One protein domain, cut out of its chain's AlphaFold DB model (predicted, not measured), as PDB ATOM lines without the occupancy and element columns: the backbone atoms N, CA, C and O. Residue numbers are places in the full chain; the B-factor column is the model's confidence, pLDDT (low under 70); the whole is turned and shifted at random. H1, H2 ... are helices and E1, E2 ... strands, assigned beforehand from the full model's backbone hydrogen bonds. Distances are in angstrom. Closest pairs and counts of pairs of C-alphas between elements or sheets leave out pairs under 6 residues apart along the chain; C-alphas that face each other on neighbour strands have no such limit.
ATOM      1  N   ALA A  23      28.934   3.615  -7.016       37.12
ATOM      2  CA  ALA A  23      27.852   3.054  -7.831       37.12
ATOM      3  C   ALA A  23      26.937   2.097  -7.038       37.12
ATOM      4  O   ALA A  23      25.733   2.053  -7.280       37.12
ATOM      5  N   LEU A  24      27.485   1.383  -6.047       34.25
ATOM      6  CA  LEU A  24      26.714   0.539  -5.125       34.25
ATOM      7  C   LEU A  24      25.835   1.352  -4.161       34.25
ATOM      8  O   LEU A  24      24.752   0.896  -3.806       34.25
ATOM      9  N   PHE A  25      26.256   2.562  -3.780       42.25
ATOM     10  CA  PHE A  25      25.445   3.460  -2.948       42.25
ATOM     11  C   PHE A  25      24.449   4.308  -3.755       42.25
ATOM     12  O   PHE A  25      23.360   4.587  -3.263       42.25
ATOM     13  N   GLN A  26      24.755   4.678  -5.005       34.59
ATOM     14  CA  GLN A  26      23.815   5.417  -5.864       34.59
ATOM     15  C   GLN A  26      22.676   4.551  -6.430       34.59
ATOM     16  O   GLN A  26      21.622   5.088  -6.759       34.59
ATOM     17  N   ALA A  27      22.831   3.225  -6.465       33.72
ATOM     18  CA  ALA A  27      21.755   2.286  -6.798       33.72
ATOM     19  C   ALA A  27      20.592   2.279  -5.777       33.72
ATOM     20  O   ALA A  27      19.504   1.807  -6.088       33.72
ATOM     21  N   GLN A  28      20.778   2.831  -4.570       37.72
ATOM     22  CA  GLN A  28      19.722   2.906  -3.550       37.72
ATOM     23  C   GLN A  28      18.781   4.118  -3.691       37.72
ATOM     24  O   GLN A  28      17.855   4.249  -2.894       37.72
ATOM     25  N   ALA A  29      19.000   5.010  -4.667       34.00
ATOM     26  CA  ALA A  29      18.240   6.260  -4.797       34.00
ATOM     27  C   ALA A  29      17.214   6.274  -5.947       34.00
ATOM     28  O   ALA A  29      16.513   7.270  -6.114       34.00
ATOM     29  N   ASP A  30      17.110   5.197  -6.729       35.06
ATOM     30  CA  ASP A  30      16.170   5.099  -7.846       35.06
ATOM     31  C   ASP A  30      15.022   4.126  -7.505       35.06
ATOM     32  O   ASP A  30      15.255   2.917  -7.404       35.06
ATOM     33  N   PRO A  31      13.774   4.607  -7.332       37.53
ATOM     34  CA  PRO A  31      12.615   3.751  -7.072       37.53
ATOM     35  C   PRO A  31      12.253   2.825  -8.250       37.53
ATOM     36  O   PRO A  31      11.320   2.030  -8.126       37.53
ATOM     37  N   GLY A  32      12.977   2.902  -9.376       32.75
ATOM     38  CA  GLY A  32      12.853   2.023 -10.540       32.75
ATOM     39  C   GLY A  32      13.896   0.900 -10.656       32.75
ATOM     40  O   GLY A  32      13.848   0.155 -11.637       32.75
ATOM     41  N   GLN A  33      14.834   0.734  -9.712       35.91
ATOM     42  CA  GLN A  33      15.840  -0.330  -9.821       35.91
ATOM     43  C   GLN A  33      15.327  -1.695  -9.351       35.91
ATOM     44  O   GLN A  33      14.983  -1.917  -8.190       35.91
ATOM     45  N   VAL A  34      15.310  -2.617 -10.313       41.84
ATOM     46  CA  VAL A  34      14.978  -4.037 -10.181       41.84
ATOM     47  C   VAL A  34      15.756  -4.632  -9.001       41.84
ATOM     48  O   VAL A  34      16.990  -4.635  -9.039       41.84
ATOM     49  N   PRO A  35      15.082  -5.133  -7.950       46.53
ATOM     50  CA  PRO A  35      15.776  -5.694  -6.805       46.53
ATOM     51  C   PRO A  35      16.620  -6.871  -7.288       46.53
ATOM     52  O   PRO A  35      16.179  -7.668  -8.110       46.53
ATOM     53  N   VAL A  36      17.837  -7.001  -6.765       43.31
ATOM     54  CA  VAL A  36      18.766  -8.110  -7.053       43.31
ATOM     55  C   VAL A  36      18.077  -9.484  -6.964       43.31
ATOM     56  O   VAL A  36      18.449 -10.406  -7.675       43.31
ATOM     57  N   VAL A  37      17.012  -9.591  -6.165       41.56
ATOM     58  CA  VAL A  37      16.114 -10.752  -6.081       41.56
ATOM     59  C   VAL A  37      15.321 -10.995  -7.369       41.56
ATOM     60  O   VAL A  37      15.345 -12.111  -7.867       41.56
ATOM     61  N   ALA A  38      14.708  -9.974  -7.972       39.78
ATOM     62  CA  ALA A  38      14.069 -10.084  -9.285       39.78
ATOM     63  C   ALA A  38      15.098 -10.362 -10.395       39.78
ATOM     64  O   ALA A  38      14.801 -11.070 -11.349       39.78
ATOM     65  N   MET A  39      16.333  -9.865 -10.266       40.09
ATOM     66  CA  MET A  39      17.419 -10.204 -11.192       40.09
ATOM     67  C   MET A  39      17.869 -11.670 -11.043       40.09
ATOM     68  O   MET A  39      18.083 -12.333 -12.051       40.09
ATOM     69  N   LEU A  40      17.945 -12.193  -9.814       47.31
ATOM     70  CA  LEU A  40      18.236 -13.602  -9.511       47.31
ATOM     71  C   LEU A  40      17.096 -14.540  -9.945       47.31
ATOM     72  O   LEU A  40      17.373 -15.581 -10.530       47.31
ATOM     73  N   LEU A  41      15.834 -14.148  -9.737       43.75
ATOM     74  CA  LEU A  41      14.634 -14.871 -10.194       43.75
ATOM     75  C   LEU A  41      14.513 -14.888 -11.725       43.75
ATOM     76  O   LEU A  41      14.123 -15.885 -12.322       43.75
ATOM     77  N   LYS A  42      14.896 -13.796 -12.391       37.91
ATOM     78  CA  LYS A  42      14.871 -13.706 -13.857       37.91
ATOM     79  C   LYS A  42      16.074 -14.404 -14.501       37.91
ATOM     80  O   LYS A  42      15.942 -14.966 -15.583       37.91
ATOM     81  N   ALA A  43      17.233 -14.412 -13.836       37.19
ATOM     82  CA  ALA A  43      18.424 -15.146 -14.270       37.19
ATOM     83  C   ALA A  43      18.317 -16.667 -14.048       37.19
ATOM     84  O   ALA A  43      18.985 -17.424 -14.749       37.19
ATOM     85  N   SER A  44      17.457 -17.128 -13.132       44.19
ATOM     86  CA  SER A  44      17.168 -18.553 -12.918       44.19
ATOM     87  C   SER A  44      16.180 -19.148 -13.937       44.19
ATOM     88  O   SER A  44      15.883 -20.341 -13.874       44.19
ATOM     89  N   GLY A  45      15.702 -18.347 -14.900       30.55
ATOM     90  CA  GLY A  45      14.805 -18.789 -15.973       30.55
ATOM     91  C   GLY A  45      13.347 -18.983 -15.546       30.55
ATOM     92  O   GLY A  45      12.563 -19.537 -16.314       30.55
ATOM     93  N   VAL A  46      12.965 -18.530 -14.350       37.97
ATOM     94  CA  VAL A  46      11.583 -18.613 -13.869       37.97
ATOM     95  C   VAL A  46      10.784 -17.459 -14.484       37.97
ATOM     96  O   VAL A  46      10.910 -16.307 -14.076       37.97
ATOM     97  N   SER A  47       9.977 -17.745 -15.509       36.12
ATOM     98  CA  SER A  47       8.921 -16.823 -15.944       36.12
ATOM     99  C   SER A  47       7.725 -16.960 -15.002       36.12
ATOM    100  O   SER A  47       7.328 -18.089 -14.707       36.12
ATOM    101  N   GLY A  48       7.114 -15.845 -14.596       36.09
ATOM    102  CA  GLY A  48       5.985 -15.794 -13.650       36.09
ATOM    103  C   GLY A  48       4.719 -16.580 -14.037       36.09
ATOM    104  O   GLY A  48       3.779 -16.623 -13.258       36.09
ATOM    105  N   GLU A  49       4.681 -17.241 -15.199       30.52
ATOM    106  CA  GLU A  49       3.609 -18.168 -15.603       30.52
ATOM    107  C   GLU A  49       3.751 -19.599 -15.040       30.52
ATOM    108  O   GLU A  49       2.822 -20.390 -15.168       30.52
ATOM    109  N   ALA A  50       4.881 -19.960 -14.414       27.30
ATOM    110  CA  ALA A  50       5.150 -21.331 -13.946       27.30
ATOM    111  C   ALA A  50       4.967 -21.555 -12.429       27.30
ATOM    112  O   ALA A  50       5.357 -22.602 -11.911       27.30
ATOM    113  N   ASP A  67      25.743 -16.202 -15.641       34.22
ATOM    114  CA  ASP A  67      26.625 -15.419 -16.512       34.22
ATOM    115  C   ASP A  67      26.460 -13.927 -16.193       34.22
ATOM    116  O   ASP A  67      25.451 -13.302 -16.528       34.22
ATOM    117  N   ILE A  68      27.442 -13.357 -15.496       36.50
ATOM    118  CA  ILE A  68      27.498 -11.922 -15.218       36.50
ATOM    119  C   ILE A  68      28.645 -11.354 -16.051       36.50
ATOM    120  O   ILE A  68      29.813 -11.570 -15.750       36.50
ATOM    121  N   ARG A  69      28.306 -10.587 -17.096       38.31
ATOM    122  CA  ARG A  69      29.263  -9.883 -17.979       38.31
ATOM    123  C   ARG A  69      30.262 -10.794 -18.719       38.31
ATOM    124  O   ARG A  69      31.378 -10.362 -18.989       38.31
ATOM    125  N   GLY A  70      29.868 -12.012 -19.092       37.81
ATOM    126  CA  GLY A  70      30.715 -12.932 -19.859       37.81
ATOM    127  C   GLY A  70      31.730 -13.699 -19.011       37.81
ATOM    128  O   GLY A  70      32.508 -14.482 -19.557       37.81
ATOM    129  N   GLU A  71      31.726 -13.513 -17.687       30.59
ATOM    130  CA  GLU A  71      32.466 -14.363 -16.759       30.59
ATOM    131  C   GLU A  71      31.539 -15.463 -16.233       30.59
ATOM    132  O   GLU A  71      30.582 -15.233 -15.490       30.59
ATOM    133  N   ARG A  72      31.828 -16.697 -16.654       35.12
ATOM    134  CA  ARG A  72      31.074 -17.892 -16.277       35.12
ATOM    135  C   ARG A  72      31.365 -18.250 -14.819       35.12
ATOM    136  O   ARG A  72      32.335 -18.952 -14.534       35.12
ATOM    137  N   LEU A  73      30.511 -17.825 -13.890       34.31
ATOM    138  CA  LEU A  73      30.548 -18.317 -12.514       34.31
ATOM    139  C   LEU A  73      29.897 -19.704 -12.470       34.31
ATOM    140  O   LEU A  73      28.682 -19.854 -12.374       34.31
ATOM    141  N   SER A  74      30.728 -20.739 -12.593       41.06
ATOM    142  CA  SER A  74      30.317 -22.138 -12.466       41.06
ATOM    143  C   SER A  74      30.632 -22.615 -11.047       41.06
ATOM    144  O   SER A  74      31.726 -23.102 -10.777       41.06
ATOM    145  N   GLY A  75      29.688 -22.430 -10.127       38.28
ATOM    146  CA  GLY A  75      29.763 -22.968  -8.769       38.28
ATOM    147  C   GLY A  75      28.717 -24.058  -8.589       38.28
ATOM    148  O   GLY A  75      27.533 -23.803  -8.783       38.28
ATOM    149  N   ALA A  76      29.131 -25.271  -8.221       44.62
ATOM    150  CA  ALA A  76      28.186 -26.240  -7.682       44.62
ATOM    151  C   ALA A  76      27.757 -25.720  -6.306       44.62
ATOM    152  O   ALA A  76      28.579 -25.682  -5.388       44.62
ATOM    153  N   ALA A  77      26.506 -25.276  -6.171       48.81
ATOM    154  CA  ALA A  77      25.953 -25.026  -4.851       48.81
ATOM    155  C   ALA A  77      26.051 -26.348  -4.064       48.81
ATOM    156  O   ALA A  77      25.621 -27.386  -4.585       48.81
ATOM    157  N   PRO A  78      26.682 -26.370  -2.876       47.97
ATOM    158  CA  PRO A  78      26.639 -27.557  -2.037       47.97
ATOM    159  C   PRO A  78      25.165 -27.875  -1.784       47.97
ATOM    160  O   PRO A  78      24.427 -27.022  -1.302       47.97
ATOM    161  N   ARG A  79      24.725 -29.076  -2.171       53.19
ATOM    162  CA  ARG A  79      23.365 -29.529  -1.872       53.19
ATOM    163  C   ARG A  79      23.230 -29.587  -0.356       53.19
ATOM    164  O   ARG A  79      23.992 -30.330   0.269       53.19
ATOM    165  N   ALA A  80      22.279 -28.861   0.221       57.41
ATOM    166  CA  ALA A  80      21.782 -29.267   1.520       57.41
ATOM    167  C   ALA A  80      21.242 -30.698   1.394       57.41
ATOM    168  O   ALA A  80      20.588 -31.069   0.415       57.41
ATOM    169  N   SER A  81      21.616 -31.537   2.348       63.28
ATOM    170  CA  SER A  81      21.116 -32.896   2.481       63.28
ATOM    171  C   SER A  81      19.653 -32.911   2.939       63.28
ATOM    172  O   SER A  81      18.935 -33.869   2.649       63.28
ATOM    173  N   GLU A  82      19.189 -31.835   3.583       73.62
ATOM    174  CA  GLU A  82      17.804 -31.643   4.014       73.62
ATOM    175  C   GLU A  82      17.291 -30.229   3.649       73.62
ATOM    176  O   GLU A  82      18.046 -29.259   3.715       73.62
ATOM    177  N   PRO A  83      15.997 -30.058   3.319       79.25
ATOM    178  CA  PRO A  83      15.443 -28.741   3.017       79.25
ATOM    179  C   PRO A  83      15.396 -27.842   4.262       79.25
ATOM    180  O   PRO A  83      15.199 -28.306   5.393       79.25
ATOM    181  N   ILE A  84      15.498 -26.528   4.046       86.38
ATOM    182  CA  ILE A  84      15.181 -25.529   5.075       86.38
ATOM    183  C   ILE A  84      13.745 -25.763   5.557       86.38
ATOM    184  O   ILE A  84      12.824 -25.960   4.764       86.38
ATOM    185  N   ARG A  85      13.552 -25.715   6.874       89.06
ATOM    186  CA  ARG A  85      12.233 -25.791   7.515       89.06
ATOM    187  C   ARG A  85      11.924 -24.461   8.173       89.06
ATOM    188  O   ARG A  85      12.823 -23.836   8.727       89.06
ATOM    189  N   GLY A  86      10.666 -24.058   8.178       90.94
ATOM    190  CA  GLY A  86      10.237 -22.858   8.879       90.94
ATOM    191  C   GLY A  86       8.733 -22.816   9.055       90.94
ATOM    192  O   GLY A  86       8.008 -23.607   8.456       90.94
ATOM    193  N   ASN A  87       8.286 -21.889   9.888       91.75
ATOM    194  CA  ASN A  87       6.879 -21.607  10.108       91.75
ATOM    195  C   ASN A  87       6.685 -20.120  10.379       91.75
ATOM    196  O   ASN A  87       7.553 -19.460  10.961       91.75
ATOM    197  N   ILE A  88       5.512 -19.625  10.008       92.50
ATOM    198  CA  ILE A  88       5.049 -18.300  10.388       92.50
ATOM    199  C   ILE A  88       4.104 -18.478  11.565       92.50
ATOM    200  O   ILE A  88       3.081 -19.151  11.468       92.50
ATOM    201  N   ASP A  89       4.496 -17.904  12.695       90.56
ATOM    202  CA  ASP A  89       3.754 -18.036  13.942       90.56
ATOM    203  C   ASP A  89       2.650 -16.978  14.023       90.56
ATOM    204  O   ASP A  89       1.573 -17.243  14.549       90.56
ATOM    205  N   GLU A  90       2.919 -15.776  13.508       90.19
ATOM    206  CA  GLU A  90       2.005 -14.644  13.608       90.19
ATOM    207  C   GLU A  90       2.205 -13.654  12.457       90.19
ATOM    208  O   GLU A  90       3.335 -13.326  12.077       90.19
ATOM    209  N   VAL A  91       1.085 -13.135  11.951       89.94
ATOM    210  CA  VAL A  91       1.018 -12.030  10.994       89.94
ATOM    211  C   VAL A  91       0.056 -10.987  11.556       89.94
ATOM    212  O   VAL A  91      -1.115 -11.275  11.787       89.94
ATOM    213  N   VAL A  92       0.547  -9.768  11.774       90.12
ATOM    214  CA  VAL A  92      -0.252  -8.633  12.252       90.12
ATOM    215  C   VAL A  92      -0.298  -7.584  11.153       90.12
ATOM    216  O   VAL A  92       0.742  -7.045  10.782       90.12
ATOM    217  N   LEU A  93      -1.495  -7.284  10.650       85.75
ATOM    218  CA  LEU A  93      -1.718  -6.347   9.545       85.75
ATOM    219  C   LEU A  93      -2.797  -5.329   9.930       85.75
ATOM    220  O   LEU A  93      -3.983  -5.554   9.690       85.75
ATOM    221  N   PRO A  94      -2.414  -4.225  10.582       80.19
ATOM    222  CA  PRO A  94      -3.335  -3.137  10.866       80.19
ATOM    223  C   PRO A  94      -3.683  -2.393   9.571       80.19
ATOM    224  O   PRO A  94      -2.812  -2.166   8.738       80.19
ATOM    225  N   SER A  95      -4.933  -1.952   9.427       69.94
ATOM    226  CA  SER A  95      -5.407  -1.281   8.206       69.94
ATOM    227  C   SER A  95      -4.656   0.016   7.868       69.94
ATOM    228  O   SER A  95      -4.526   0.350   6.696       69.94
ATOM    229  N   ASP A  96      -4.140   0.722   8.882       72.00
ATOM    230  CA  ASP A  96      -3.560   2.069   8.742       72.00
ATOM    231  C   ASP A  96      -2.145   2.192   9.340       72.00
ATOM    232  O   ASP A  96      -1.654   3.297   9.581       72.00
ATOM    233  N   SER A  97      -1.473   1.076   9.642       76.62
ATOM    234  CA  SER A  97      -0.123   1.125  10.211       76.62
ATOM    235  C   SER A  97       0.760  -0.037   9.751       76.62
ATOM    236  O   SER A  97       0.255  -1.043   9.252       76.62
ATOM    237  N   PRO A  98       2.096   0.105   9.860       85.81
ATOM    238  CA  PRO A  98       3.026  -0.963   9.522       85.81
ATOM    239  C   PRO A  98       2.675  -2.264  10.247       85.81
ATOM    240  O   PRO A  98       2.470  -2.278  11.463       85.81
ATOM    241  N   GLY A  99       2.619  -3.352   9.484       91.44
ATOM    242  CA  GLY A  99       2.387  -4.684  10.017       91.44
ATOM    243  C   GLY A  99       3.647  -5.317  10.603       91.44
ATOM    244  O   GLY A  99       4.736  -4.736  10.611       91.44
ATOM    245  N   SER A 100       3.524  -6.558  11.062       93.88
ATOM    246  CA  SER A 100       4.676  -7.373  11.442       93.88
ATOM    247  C   SER A 100       4.436  -8.850  11.169       93.88
ATOM    248  O   SER A 100       3.309  -9.330  11.269       93.88
ATOM    249  N   ILE A 101       5.512  -9.565  10.846       94.62
ATOM    250  CA  ILE A 101       5.528 -11.027  10.751       94.62
ATOM    251  C   ILE A 101       6.524 -11.562  11.764       94.62
ATOM    252  O   ILE A 101       7.622 -11.015  11.923       94.62
ATOM    253  N   ARG A 102       6.155 -12.664  12.416       95.94
ATOM    254  CA  ARG A 102       7.027 -13.425  13.308       95.94
ATOM    255  C   ARG A 102       6.958 -14.905  12.976       95.94
ATOM    256  O   ARG A 102       5.925 -15.417  12.554       95.94
ATOM    257  N   GLY A 103       8.066 -15.592  13.188       95.81
ATOM    258  CA  GLY A 103       8.153 -17.015  12.911       95.81
ATOM    259  C   GLY A 103       9.504 -17.593  13.279       95.81
ATOM    260  O   GLY A 103      10.275 -16.999  14.044       95.81
ATOM    261  N   TRP A 104       9.803 -18.751  12.708       96.12
ATOM    262  CA  TRP A 104      11.101 -19.397  12.822       96.12
ATOM    263  C   TRP A 104      11.513 -20.069  11.516       96.12
ATOM    264  O   TRP A 104      10.673 -20.459  10.708       96.12
ATOM    265  N   ALA A 105      12.819 -20.212  11.318       93.88
ATOM    266  CA  ALA A 105      13.393 -20.961  10.214       93.88
ATOM    267  C   ALA A 105      14.718 -21.613  10.633       93.88
ATOM    268  O   ALA A 105      15.519 -21.015  11.355       93.88
ATOM    269  N   ILE A 106      14.960 -22.841  10.174       90.94
ATOM    270  CA  ILE A 106      16.172 -23.620  10.435       90.94
ATOM    271  C   ILE A 106      16.756 -24.171   9.136       90.94
ATOM    272  O   ILE A 106      16.044 -24.738   8.307       90.94
ATOM    273  N   ALA A 107      18.077 -24.062   9.007       87.19
ATOM    274  CA  ALA A 107      18.851 -24.830   8.044       87.19
ATOM    275  C   ALA A 107      19.375 -26.106   8.723       87.19
ATOM    276  O   ALA A 107      19.976 -26.020   9.802       87.19
ATOM    277  N   PRO A 108      19.137 -27.286   8.140       77.06
ATOM    278  CA  PRO A 108      19.574 -28.555   8.717       77.06
ATOM    279  C   PRO A 108      21.074 -28.818   8.533       77.06
ATOM    280  O   PRO A 108      21.675 -29.487   9.384       77.06
ATOM    281  N   ASP A 109      21.675 -28.250   7.484       77.38
ATOM    282  CA  ASP A 109      23.079 -28.439   7.137       77.38
ATOM    283  C   ASP A 109      23.975 -27.272   7.580       77.38
ATOM    284  O   ASP A 109      23.548 -26.114   7.628       77.38
ATOM    285  N   PRO A 110      25.250 -27.547   7.910       69.81
ATOM    286  CA  PRO A 110      26.249 -26.508   8.084       69.81
ATOM    287  C   PRO A 110      26.453 -25.676   6.800       69.81
ATOM    288  O   PRO A 110      26.447 -26.236   5.706       69.81
ATOM    289  N   PRO A 111      26.775 -24.374   6.916       68.31
ATOM    290  CA  PRO A 111      27.053 -23.658   8.158       68.31
ATOM    291  C   PRO A 111      25.776 -23.164   8.854       68.31
ATOM    292  O   PRO A 111      24.967 -22.458   8.258       68.31
ATOM    293  N   TYR A 112      25.653 -23.439  10.159       73.94
ATOM    294  CA  TYR A 112      24.543 -22.965  10.999       73.94
ATOM    295  C   TYR A 112      24.660 -21.457  11.234       73.94
ATOM    296  O   TYR A 112      25.227 -20.986  12.222       73.94
ATOM    297  N   ARG A 113      24.190 -20.688  10.257       80.38
ATOM    298  CA  ARG A 113      24.165 -19.230  10.271       80.38
ATOM    299  C   ARG A 113      22.712 -18.767  10.325       80.38
ATOM    300  O   ARG A 113      21.854 -19.446   9.765       80.38
ATOM    301  N   PRO A 114      22.443 -17.601  10.936       85.62
ATOM    302  CA  PRO A 114      21.147 -16.953  10.820       85.62
ATOM    303  C   PRO A 114      20.697 -16.894   9.358       85.62
ATOM    304  O   PRO A 114      21.410 -16.340   8.514       85.62
ATOM    305  N   LEU A 115      19.532 -17.474   9.075       89.75
ATOM    306  CA  LEU A 115      18.893 -17.374   7.768       89.75
ATOM    307  C   LEU A 115      18.457 -15.931   7.527       89.75
ATOM    308  O   LEU A 115      17.989 -15.253   8.445       89.75
ATOM    309  N   MET A 116      18.607 -15.460   6.295       91.00
ATOM    310  CA  MET A 116      17.932 -14.246   5.854       91.00
ATOM    311  C   MET A 116      16.482 -14.606   5.540       91.00
ATOM    312  O   MET A 116      16.216 -15.631   4.920       91.00
ATOM    313  N   VAL A 117      15.555 -13.765   5.973       93.25
ATOM    314  CA  VAL A 117      14.123 -13.931   5.718       93.25
ATOM    315  C   VAL A 117      13.682 -12.756   4.866       93.25
ATOM    316  O   VAL A 117      13.992 -11.617   5.212       93.25
ATOM    317  N   LEU A 118      13.011 -13.018   3.753       92.62
ATOM    318  CA  LEU A 118      12.470 -12.007   2.854       92.62
ATOM    319  C   LEU A 118      10.951 -12.104   2.852       92.62
ATOM    320  O   LEU A 118      10.420 -13.204   2.757       92.62
ATOM    321  N   ALA A 119      10.271 -10.965   2.907       91.06
ATOM    322  CA  ALA A 119       8.867 -10.864   2.537       91.06
ATOM    323  C   ALA A 119       8.797 -10.319   1.107       91.06
ATOM    324  O   ALA A 119       9.375  -9.262   0.825       91.06
ATOM    325  N   VAL A 120       8.126 -11.041   0.216       90.94
ATOM    326  CA  VAL A 120       8.034 -10.741  -1.213       90.94
ATOM    327  C   VAL A 120       6.572 -10.554  -1.589       90.94
ATOM    328  O   VAL A 120       5.739 -11.382  -1.254       90.94
ATOM    329  N   LEU A 121       6.258  -9.458  -2.268       88.94
ATOM    330  CA  LEU A 121       4.939  -9.177  -2.821       88.94
ATOM    331  C   LEU A 121       5.101  -8.949  -4.318       88.94
ATOM    332  O   LEU A 121       5.856  -8.053  -4.700       88.94
ATOM    333  N   ASP A 122       4.410  -9.739  -5.139       89.50
ATOM    334  CA  ASP A 122       4.431  -9.624  -6.603       89.50
ATOM    335  C   ASP A 122       5.882  -9.474  -7.141       89.50
ATOM    336  O   ASP A 122       6.245  -8.475  -7.766       89.50
ATOM    337  N   ASP A 123       6.754 -10.432  -6.791       86.75
ATOM    338  CA  ASP A 123       8.193 -10.487  -7.127       86.75
ATOM    339  C   ASP A 123       9.087  -9.367  -6.550       86.75
ATOM    340  O   ASP A 123      10.278  -9.258  -6.877       86.75
ATOM    341  N   ARG A 124       8.563  -8.524  -5.654       85.94
ATOM    342  CA  ARG A 124       9.320  -7.442  -5.005       85.94
ATOM    343  C   ARG A 124       9.538  -7.710  -3.527       85.94
ATOM    344  O   ARG A 124       8.594  -7.917  -2.778       85.94
ATOM    345  N   VAL A 125      10.784  -7.595  -3.071       89.62
ATOM    346  CA  VAL A 125      11.089  -7.626  -1.632       89.62
ATOM    347  C   VAL A 125      10.516  -6.376  -0.967       89.62
ATOM    348  O   VAL A 125      10.971  -5.266  -1.245       89.62
ATOM    349  N   VAL A 126       9.545  -6.562  -0.075       92.31
ATOM    350  CA  VAL A 126       8.898  -5.481   0.689       92.31
ATOM    351  C   VAL A 126       9.418  -5.377   2.122       92.31
ATOM    352  O   VAL A 126       9.361  -4.304   2.716       92.31
ATOM    353  N   ALA A 127       9.973  -6.461   2.666       93.31
ATOM    354  CA  ALA A 127      10.649  -6.472   3.959       93.31
ATOM    355  C   ALA A 127      11.722  -7.564   4.008       93.31
ATOM    356  O   ALA A 127      11.709  -8.508   3.219       93.31
ATOM    357  N   HIS A 128      12.657  -7.441   4.947       94.12
ATOM    358  CA  HIS A 128      13.617  -8.498   5.234       94.12
ATOM    359  C   HIS A 128      14.033  -8.505   6.705       94.12
ATOM    360  O   HIS A 128      13.960  -7.492   7.400       94.12
ATOM    361  N   GLY A 129      14.516  -9.653   7.167       93.44
ATOM    362  CA  GLY A 129      15.000  -9.860   8.522       93.44
ATOM    363  C   GLY A 129      16.021 -10.986   8.604       93.44
ATOM    364  O   GLY A 129      16.464 -11.539   7.594       93.44
ATOM    365  N   ARG A 130      16.414 -11.321   9.833       94.12
ATOM    366  CA  ARG A 130      17.282 -12.463  10.133       94.12
ATOM    367  C   ARG A 130      16.607 -13.377  11.142       94.12
ATOM    368  O   ARG A 130      15.992 -12.896  12.090       94.12
ATOM    369  N   ALA A 131      16.779 -14.679  10.959       94.88
ATOM    370  CA  ALA A 131      16.486 -15.679  11.972       94.88
ATOM    371  C   ALA A 131      17.599 -15.647  13.029       94.88
ATOM    372  O   ALA A 131      18.605 -16.336  12.904       94.88
ATOM    373  N   ASN A 132      17.494 -14.739  13.998       94.69
ATOM    374  CA  ASN A 132      18.497 -14.511  15.041       94.69
ATOM    375  C   ASN A 132      17.882 -14.270  16.429       94.69
ATOM    376  O   ASN A 132      18.546 -13.736  17.317       94.69
ATOM    377  N   ILE A 133      16.619 -14.645  16.618       97.25
ATOM    378  CA  ILE A 133      15.906 -14.573  17.891       97.25
ATOM    379  C   ILE A 133      15.960 -15.953  18.551       97.25
ATOM    380  O   ILE A 133      15.748 -16.969  17.885       97.25
ATOM    381  N   SER A 134      16.248 -15.984  19.855       96.81
ATOM    382  CA  SER A 134      16.324 -17.233  20.618       96.81
ATOM    383  C   SER A 134      14.950 -17.911  20.732       96.81
ATOM    384  O   SER A 134      13.954 -17.263  21.062       96.81
ATOM    385  N   ARG A 135      14.901 -19.217  20.456       97.38
ATOM    386  CA  ARG A 135      13.714 -20.083  20.436       97.38
ATOM    387  C   ARG A 135      14.010 -21.420  21.112       97.38
ATOM    388  O   ARG A 135      14.323 -22.427  20.474       97.38
ATOM    389  N   GLY A 136      13.930 -21.424  22.441       96.62
ATOM    390  CA  GLY A 136      14.146 -22.629  23.251       96.62
ATOM    391  C   GLY A 136      13.121 -23.740  22.986       96.62
ATOM    392  O   GLY A 136      13.440 -24.918  23.114       96.62
ATOM    393  N   ASP A 137      11.916 -23.375  22.555       96.69
ATOM    394  CA  ASP A 137      10.867 -24.293  22.113       96.69
ATOM    395  C   ASP A 137      11.258 -25.051  20.835       96.69
ATOM    396  O   ASP A 137      11.068 -26.262  20.760       96.69
ATOM    397  N   ILE A 138      11.904 -24.383  19.874       95.94
ATOM    398  CA  ILE A 138      12.425 -25.027  18.659       95.94
ATOM    399  C   ILE A 138      13.611 -25.940  18.993       95.94
ATOM    400  O   ILE A 138      13.703 -27.058  18.484       95.94
ATOM    401  N   VAL A 139      14.486 -25.527  19.918       95.56
ATOM    402  CA  VAL A 139      15.553 -26.400  20.441       95.56
ATOM    403  C   VAL A 139      14.975 -27.671  21.057       95.56
ATOM    404  O   VAL A 139      15.506 -28.752  20.807       95.56
ATOM    405  N   ALA A 140      13.899 -27.556  21.840       96.56
ATOM    406  CA  ALA A 140      13.234 -28.698  22.457       96.56
ATOM    407  C   ALA A 140      12.557 -29.603  21.413       96.56
ATOM    408  O   ALA A 140      12.732 -30.817  21.468       96.56
ATOM    409  N   ALA A 141      11.850 -29.023  20.437       95.31
ATOM    410  CA  ALA A 141      11.140 -29.764  19.394       95.31
ATOM    411  C   ALA A 141      12.080 -30.572  18.483       95.31
ATOM    412  O   ALA A 141      11.761 -31.695  18.100       95.31
ATOM    413  N   PHE A 142      13.253 -30.022  18.163       91.81
ATOM    414  CA  PHE A 142      14.227 -30.657  17.269       91.81
ATOM    415  C   PHE A 142      15.432 -31.283  17.995       91.81
ATOM    416  O   PHE A 142      16.344 -31.795  17.347       91.81
ATOM    417  N   GLY A 143      15.475 -31.219  19.329       94.19
ATOM    418  CA  GLY A 143      16.516 -31.836  20.154       94.19
ATOM    419  C   GLY A 143      17.935 -31.293  19.937       94.19
ATOM    420  O   GLY A 143      18.903 -32.015  20.173       94.19
ATOM    421  N   SER A 144      18.101 -30.050  19.469       92.38
ATOM    422  CA  SER A 144      19.429 -29.511  19.133       92.38
ATOM    423  C   SER A 144      19.579 -28.022  19.425       92.38
ATOM    424  O   SER A 144      18.871 -27.186  18.864       92.38
ATOM    425  N   LYS A 145      20.582 -27.666  20.244       92.31
ATOM    426  CA  LYS A 145      20.914 -26.266  20.577       92.31
ATOM    427  C   LYS A 145      21.342 -25.429  19.371       92.31
ATOM    428  O   LYS A 145      21.282 -24.208  19.435       92.31
ATOM    429  N   ARG A 146      21.733 -26.054  18.255       89.94
ATOM    430  CA  ARG A 146      22.082 -25.328  17.021       89.94
ATOM    431  C   ARG A 146      20.912 -24.506  16.467       89.94
ATOM    432  O   ARG A 146      21.140 -23.543  15.747       89.94
ATOM    433  N   TYR A 147      19.681 -24.874  16.824       92.69
ATOM    434  CA  TYR A 147      18.457 -24.195  16.406       92.69
ATOM    435  C   TYR A 147      17.974 -23.129  17.392       92.69
ATOM    436  O   TYR A 147      16.869 -22.615  17.236       92.69
ATOM    437  N   GLU A 148      18.783 -22.782  18.398       94.00
ATOM    438  CA  GLU A 148      18.439 -21.739  19.364       94.00
ATOM    439  C   GLU A 148      18.130 -20.421  18.659       94.00
ATOM    440  O   GLU A 148      17.098 -19.823  18.917       94.00
ATOM    441  N   TRP A 149      18.956 -20.010  17.703       94.50
ATOM    442  CA  TRP A 149      18.817 -18.734  17.002       94.50
ATOM    443  C   TRP A 149      18.037 -18.892  15.697       94.50
ATOM    444  O   TRP A 149      18.546 -18.576  14.630       94.50
ATOM    445  N   SER A 150      16.829 -19.445  15.779       95.06
ATOM    446  CA  SER A 150      15.981 -19.744  14.613       95.06
ATOM    447  C   SER A 150      14.793 -18.801  14.454       95.06
ATOM    448  O   SER A 150      14.171 -18.779  13.395       95.06
ATOM    449  N   GLY A 151      14.461 -18.007  15.472       96.94
ATOM    450  CA  GLY A 151      13.322 -17.098  15.422       96.94
ATOM    451  C   GLY A 151      13.613 -15.846  14.602       96.94
ATOM    452  O   GLY A 151      14.728 -15.326  14.631       96.94
ATOM    453  N   PHE A 152      12.601 -15.312  13.931       97.00
ATOM    454  CA  PHE A 152      12.666 -14.019  13.259       97.00
ATOM    455  C   PHE A 152      11.448 -13.157  13.598       97.00
ATOM    456  O   PHE A 152      10.375 -13.648  13.954       97.00
ATOM    457  N   ALA A 153      11.636 -11.850  13.470       96.50
ATOM    458  CA  ALA A 153      10.573 -10.861  13.472       96.50
ATOM    459  C   ALA A 153      10.962  -9.752  12.494       96.50
ATOM    460  O   ALA A 153      12.107  -9.295  12.507       96.50
ATOM    461  N   MET A 154      10.032  -9.332  11.645       95.12
ATOM    462  CA  MET A 154      10.253  -8.245  10.692       95.12
ATOM    463  C   MET A 154       9.013  -7.367  10.583       95.12
ATOM    464  O   MET A 154       7.884  -7.856  10.643       95.12
ATOM    465  N   ALA A 155       9.237  -6.061  10.447       94.75
ATOM    466  CA  ALA A 155       8.176  -5.105  10.177       94.75
ATOM    467  C   ALA A 155       7.795  -5.175   8.696       94.75
ATOM    468  O   ALA A 155       8.670  -5.246   7.832       94.75
ATOM    469  N   LEU A 156       6.498  -5.130   8.419       92.81
ATOM    470  CA  LEU A 156       5.963  -4.972   7.077       92.81
ATOM    471  C   LEU A 156       5.594  -3.507   6.840       92.81
ATOM    472  O   LEU A 156       5.143  -2.837   7.773       92.81
ATOM    473  N   PRO A 157       5.733  -2.995   5.608       92.12
ATOM    474  CA  PRO A 157       5.124  -1.718   5.266       92.12
ATOM    475  C   PRO A 157       3.597  -1.797   5.408       92.12
ATOM    476  O   PRO A 157       3.015  -2.882   5.404       92.12
ATOM    477  N   ALA A 158       2.947  -0.640   5.519       89.69
ATOM    478  CA  ALA A 158       1.496  -0.581   5.379       89.69
ATOM    479  C   ALA A 158       1.112  -1.062   3.968       89.69
ATOM    480  O   ALA A 158       1.714  -0.632   2.981       89.69
ATOM    481  N   MET A 159       0.144  -1.969   3.886       88.19
ATOM    482  CA  MET A 159      -0.332  -2.569   2.640       88.19
ATOM    483  C   MET A 159      -1.814  -2.917   2.763       88.19
ATOM    484  O   MET A 159      -2.342  -3.002   3.874       88.19
ATOM    485  N   SER A 160      -2.485  -3.108   1.628       87.44
ATOM    486  CA  SER A 160      -3.876  -3.558   1.625       87.44
ATOM    487  C   SER A 160      -3.995  -4.999   2.135       87.44
ATOM    488  O   SER A 160      -3.015  -5.750   2.185       87.44
ATOM    489  N   ARG A 161      -5.212  -5.414   2.502       83.38
ATOM    490  CA  ARG A 161      -5.468  -6.806   2.896       83.38
ATOM    491  C   ARG A 161      -5.272  -7.749   1.711       83.38
ATOM    492  O   ARG A 161      -4.748  -8.845   1.877       83.38
ATOM    493  N   GLU A 162      -5.659  -7.312   0.520       87.19
ATOM    494  CA  GLU A 162      -5.496  -8.054  -0.725       87.19
ATOM    495  C   GLU A 162      -4.016  -8.292  -1.047       87.19
ATOM    496  O   GLU A 162      -3.648  -9.389  -1.467       87.19
ATOM    497  N   ASP A 163      -3.162  -7.288  -0.835       89.19
ATOM    498  CA  ASP A 163      -1.709  -7.421  -0.993       89.19
ATOM    499  C   ASP A 163      -1.126  -8.388   0.032       89.19
ATOM    500  O   ASP A 163      -0.332  -9.259  -0.314       89.19
ATOM    501  N   ALA A 164      -1.570  -8.304   1.286       85.88
ATOM    502  CA  ALA A 164      -1.130  -9.234   2.312       85.88
ATOM    503  C   ALA A 164      -1.458 -10.703   1.990       85.88
ATOM    504  O   ALA A 164      -0.672 -11.584   2.325       85.88
ATOM    505  N   CYS A 165      -2.575 -10.975   1.307       86.44
ATOM    506  CA  CYS A 165      -2.941 -12.329   0.878       86.44
ATOM    507  C   CYS A 165      -2.050 -12.891  -0.244       86.44
ATOM    508  O   CYS A 165      -2.057 -14.097  -0.468       86.44
ATOM    509  N   ARG A 166      -1.286 -12.043  -0.945       89.31
ATOM    510  CA  ARG A 166      -0.314 -12.453  -1.978       89.31
ATOM    511  C   ARG A 166       1.132 -12.410  -1.490       89.31
ATOM    512  O   ARG A 166       2.053 -12.629  -2.269       89.31
ATOM    513  N   LEU A 167       1.341 -12.063  -0.225       87.56
ATOM    514  CA  LEU A 167       2.669 -11.938   0.340       87.56
ATOM    515  C   LEU A 167       3.288 -13.333   0.533       87.56
ATOM    516  O   LEU A 167       2.693 -14.233   1.117       87.56
ATOM    517  N   GLU A 168       4.516 -13.503   0.072       89.31
ATOM    518  CA  GLU A 168       5.299 -14.724   0.217       89.31
ATOM    519  C   GLU A 168       6.455 -14.492   1.188       89.31
ATOM    520  O   GLU A 168       7.027 -13.399   1.250       89.31
ATOM    521  N   VAL A 169       6.841 -15.524   1.943       88.19
ATOM    522  CA  VAL A 169       8.038 -15.472   2.790       88.19
ATOM    523  C   VAL A 169       9.074 -16.450   2.265       88.19
ATOM    524  O   VAL A 169       8.819 -17.645   2.156       88.19
ATOM    525  N   ILE A 170      10.266 -15.942   1.966       88.94
ATOM    526  CA  ILE A 170      11.375 -16.723   1.417       88.94
ATOM    527  C   ILE A 170      12.523 -16.746   2.423       88.94
ATOM    528  O   ILE A 170      12.940 -15.709   2.945       88.94
ATOM    529  N   TYR A 171      13.069 -17.931   2.671       87.44
ATOM    530  CA  TYR A 171      14.237 -18.148   3.514       87.44
ATOM    531  C   TYR A 171      15.476 -18.345   2.647       87.44
ATOM    532  O   TYR A 171      15.478 -19.158   1.722       87.44
ATOM    533  N   LEU A 172      16.545 -17.620   2.968       84.12
ATOM    534  CA  LEU A 172      17.813 -17.679   2.255       84.12
ATOM    535  C   LEU A 172      18.952 -18.037   3.202       84.12
ATOM    536  O   LEU A 172      19.192 -17.355   4.206       84.12
ATOM    537  N   MET A 173      19.727 -19.054   2.832       77.75
ATOM    538  CA  MET A 173      21.026 -19.281   3.457       77.75
ATOM    539  C   MET A 173      22.060 -18.272   2.938       77.75
ATOM    540  O   MET A 173      22.172 -18.064   1.725       77.75
ATOM    541  N   PRO A 174      22.873 -17.658   3.819       66.62
ATOM    542  CA  PRO A 174      24.003 -16.849   3.380       66.62
ATOM    543  C   PRO A 174      25.046 -17.755   2.705       66.62
ATOM    544  O   PRO A 174      25.833 -18.402   3.392       66.62
ATOM    545  N   GLY A 175      25.041 -17.797   1.370       58.00
ATOM    546  CA  GLY A 175      25.840 -18.743   0.576       58.00
ATOM    547  C   GLY A 175      25.075 -19.506  -0.517       58.00
ATOM    548  O   GLY A 175      25.711 -20.287  -1.212       58.00
ATOM    549  N   PHE A 176      23.780 -19.203  -0.704       55.06
ATOM    550  CA  PHE A 176      22.870 -19.635  -1.785       55.06
ATOM    551  C   PHE A 176      22.196 -21.010  -1.609       55.06
ATOM    552  O   PHE A 176      22.685 -22.023  -2.093       55.06
ATOM    553  N   GLU A 177      21.001 -20.984  -1.002       53.19
ATOM    554  CA  GLU A 177      19.884 -21.924  -1.208       53.19
ATOM    555  C   GLU A 177      18.566 -21.200  -0.865       53.19
ATOM    556  O   GLU A 177      18.575 -20.306  -0.009       53.19
ATOM    557  N   PHE A 178      17.467 -21.550  -1.545       46.50
ATOM    558  CA  PHE A 178      16.148 -20.916  -1.419       46.50
ATOM    559  C   PHE A 178      15.127 -21.908  -0.849       46.50
ATOM    560  O   PHE A 178      15.069 -23.050  -1.299       46.50
ATOM    561  N   ALA A 179      14.284 -21.462   0.084       57.75
ATOM    562  CA  ALA A 179      13.074 -22.182   0.479       57.75
ATOM    563  C   ALA A 179      11.901 -21.217   0.669       57.75
ATOM    564  O   ALA A 179      12.086 -20.121   1.198       57.75
ATOM    565  N   ASN A 180      10.699 -21.646   0.279       54.19
ATOM    566  CA  ASN A 180       9.474 -20.854   0.391       54.19
ATOM    567  C   ASN A 180       8.671 -21.277   1.629       54.19
ATOM    568  O   ASN A 180       8.626 -22.457   1.978       54.19
ATOM    569  N   GLY A 181       8.029 -20.313   2.282       53.47
ATOM    570  CA  GLY A 181       7.046 -20.519   3.337       53.47
ATOM    571  C   GLY A 181       5.713 -19.878   2.959       53.47
ATOM    572  O   GLY A 181       5.681 -18.762   2.444       53.47
ATOM    573  N   THR A 182       4.619 -20.580   3.236       56.16
ATOM    574  CA  THR A 182       3.256 -20.079   3.026       56.16
ATOM    575  C   THR A 182       2.777 -19.341   4.275       56.16
ATOM    576  O   THR A 182       3.017 -19.799   5.395       56.16
TER     577      THR A 182
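AT A GLANCE: This is residues 23 to 50 and 67 to 182 of the 189 residues of an uncharacterized protein of Mesorhizobium amorphae (UniProt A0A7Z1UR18). Two small, strongly twisted antiparallel sheets, E5-E4-E7-E8 and E2-E3-E6, form a sandwich, two sheets face to face with their strands crossed at 41 degrees; their edges come close at E5 and E6 and at E2 and E8. The short helices H3 and H4 lie at its rim, H2 only grazes the larger sheet, and residues 28 to 33 and 69 to 76, the latter including E1, stick out. The printed part has 144 residues, with four named helices and eight named strands in the order H1 H2 E1 E2 E3 E4 E5 H3 E6 H4 E7 E8; the class is mixed, helices and strands. It is compact, with a radius of gyration of the C-alphas of 16.7 A and spans of 47 by 45 by 33 A.

IN THESE COORDINATES: In the larger sheet, E5 is residues 124 to 130, 17.8 A long, E4 116 to 121, 16.4 A, E7 167 to 172, 16.3 A, and E8 178 to 181, 10.3 A, ending at C-alpha 181 (7.046, -20.519, 3.337). In the other, E2 is residues 85 to 92, 21.7 A, starting at C-alpha 85 (12.233, -25.791, 7.515), E3 99 to 106, 23.4 A, and E6 151 to 156, 16.5 A. H1 is residues 23 to 29, 10.6 A, from C-alpha 23 (27.852, 3.054, -7.831); H2 is 36 to 43, 10.1 A; E1 is 71 to 73, 6.1 A; H3 is 136 to 142, 10.0 A; H4 is 161 to 164, 5.0 A.

HOW THE PARTS SIT: E4 and E5 are a hairpin, with N 117 and O 129 at 2.9 A. E4 and E7 have N 118 and O 170 at 2.8 A. The hairpin E7 and E8 has N 171 and O 179 at 2.8 A. In the other sheet, the hairpin E2 and E3 has N 87 and O 104 at 2.9 A, and E3 and E6 have N 101 and O 154 at 2.9 A. Between the sheets, the closest C-alphas of E5 and E6 are Gly 129 and Met 154, 5.5 A apart; those of E2 and E8 are Gly 86 and Gly 181, 6.8 A. H2 grazes the larger sheet with residues 36 to 38; H3 only just grazes the other with residues 136 to 138, with 5 pairs of C-alphas within 10 A. The closest C-alphas of H4 and E4 are Asp 163 and Leu 121, 7.1 A. H1 is apart from E5. Every O i to N i+4 pair is within hydrogen-bond range in H2 and H3; H1 has 1 of 3, and 2 of 4 O i to N i+3 pairs; H4 is too short for an i+4 pair.

THE WHOLE: The C-alphas farthest apart, Gly 70 and Ala 140, are 48.4 A apart. Residues 51 to 66 are not printed, and C-alphas 50 and 67 are 22.4 A apart across this cut. The link E1 to E2, 11 residues, is long. Mean pLDDT of the printed part is 72.3; residues 23 to 50, 67 to 81, 95, 110 to 111 and 174 to 182 are under 70.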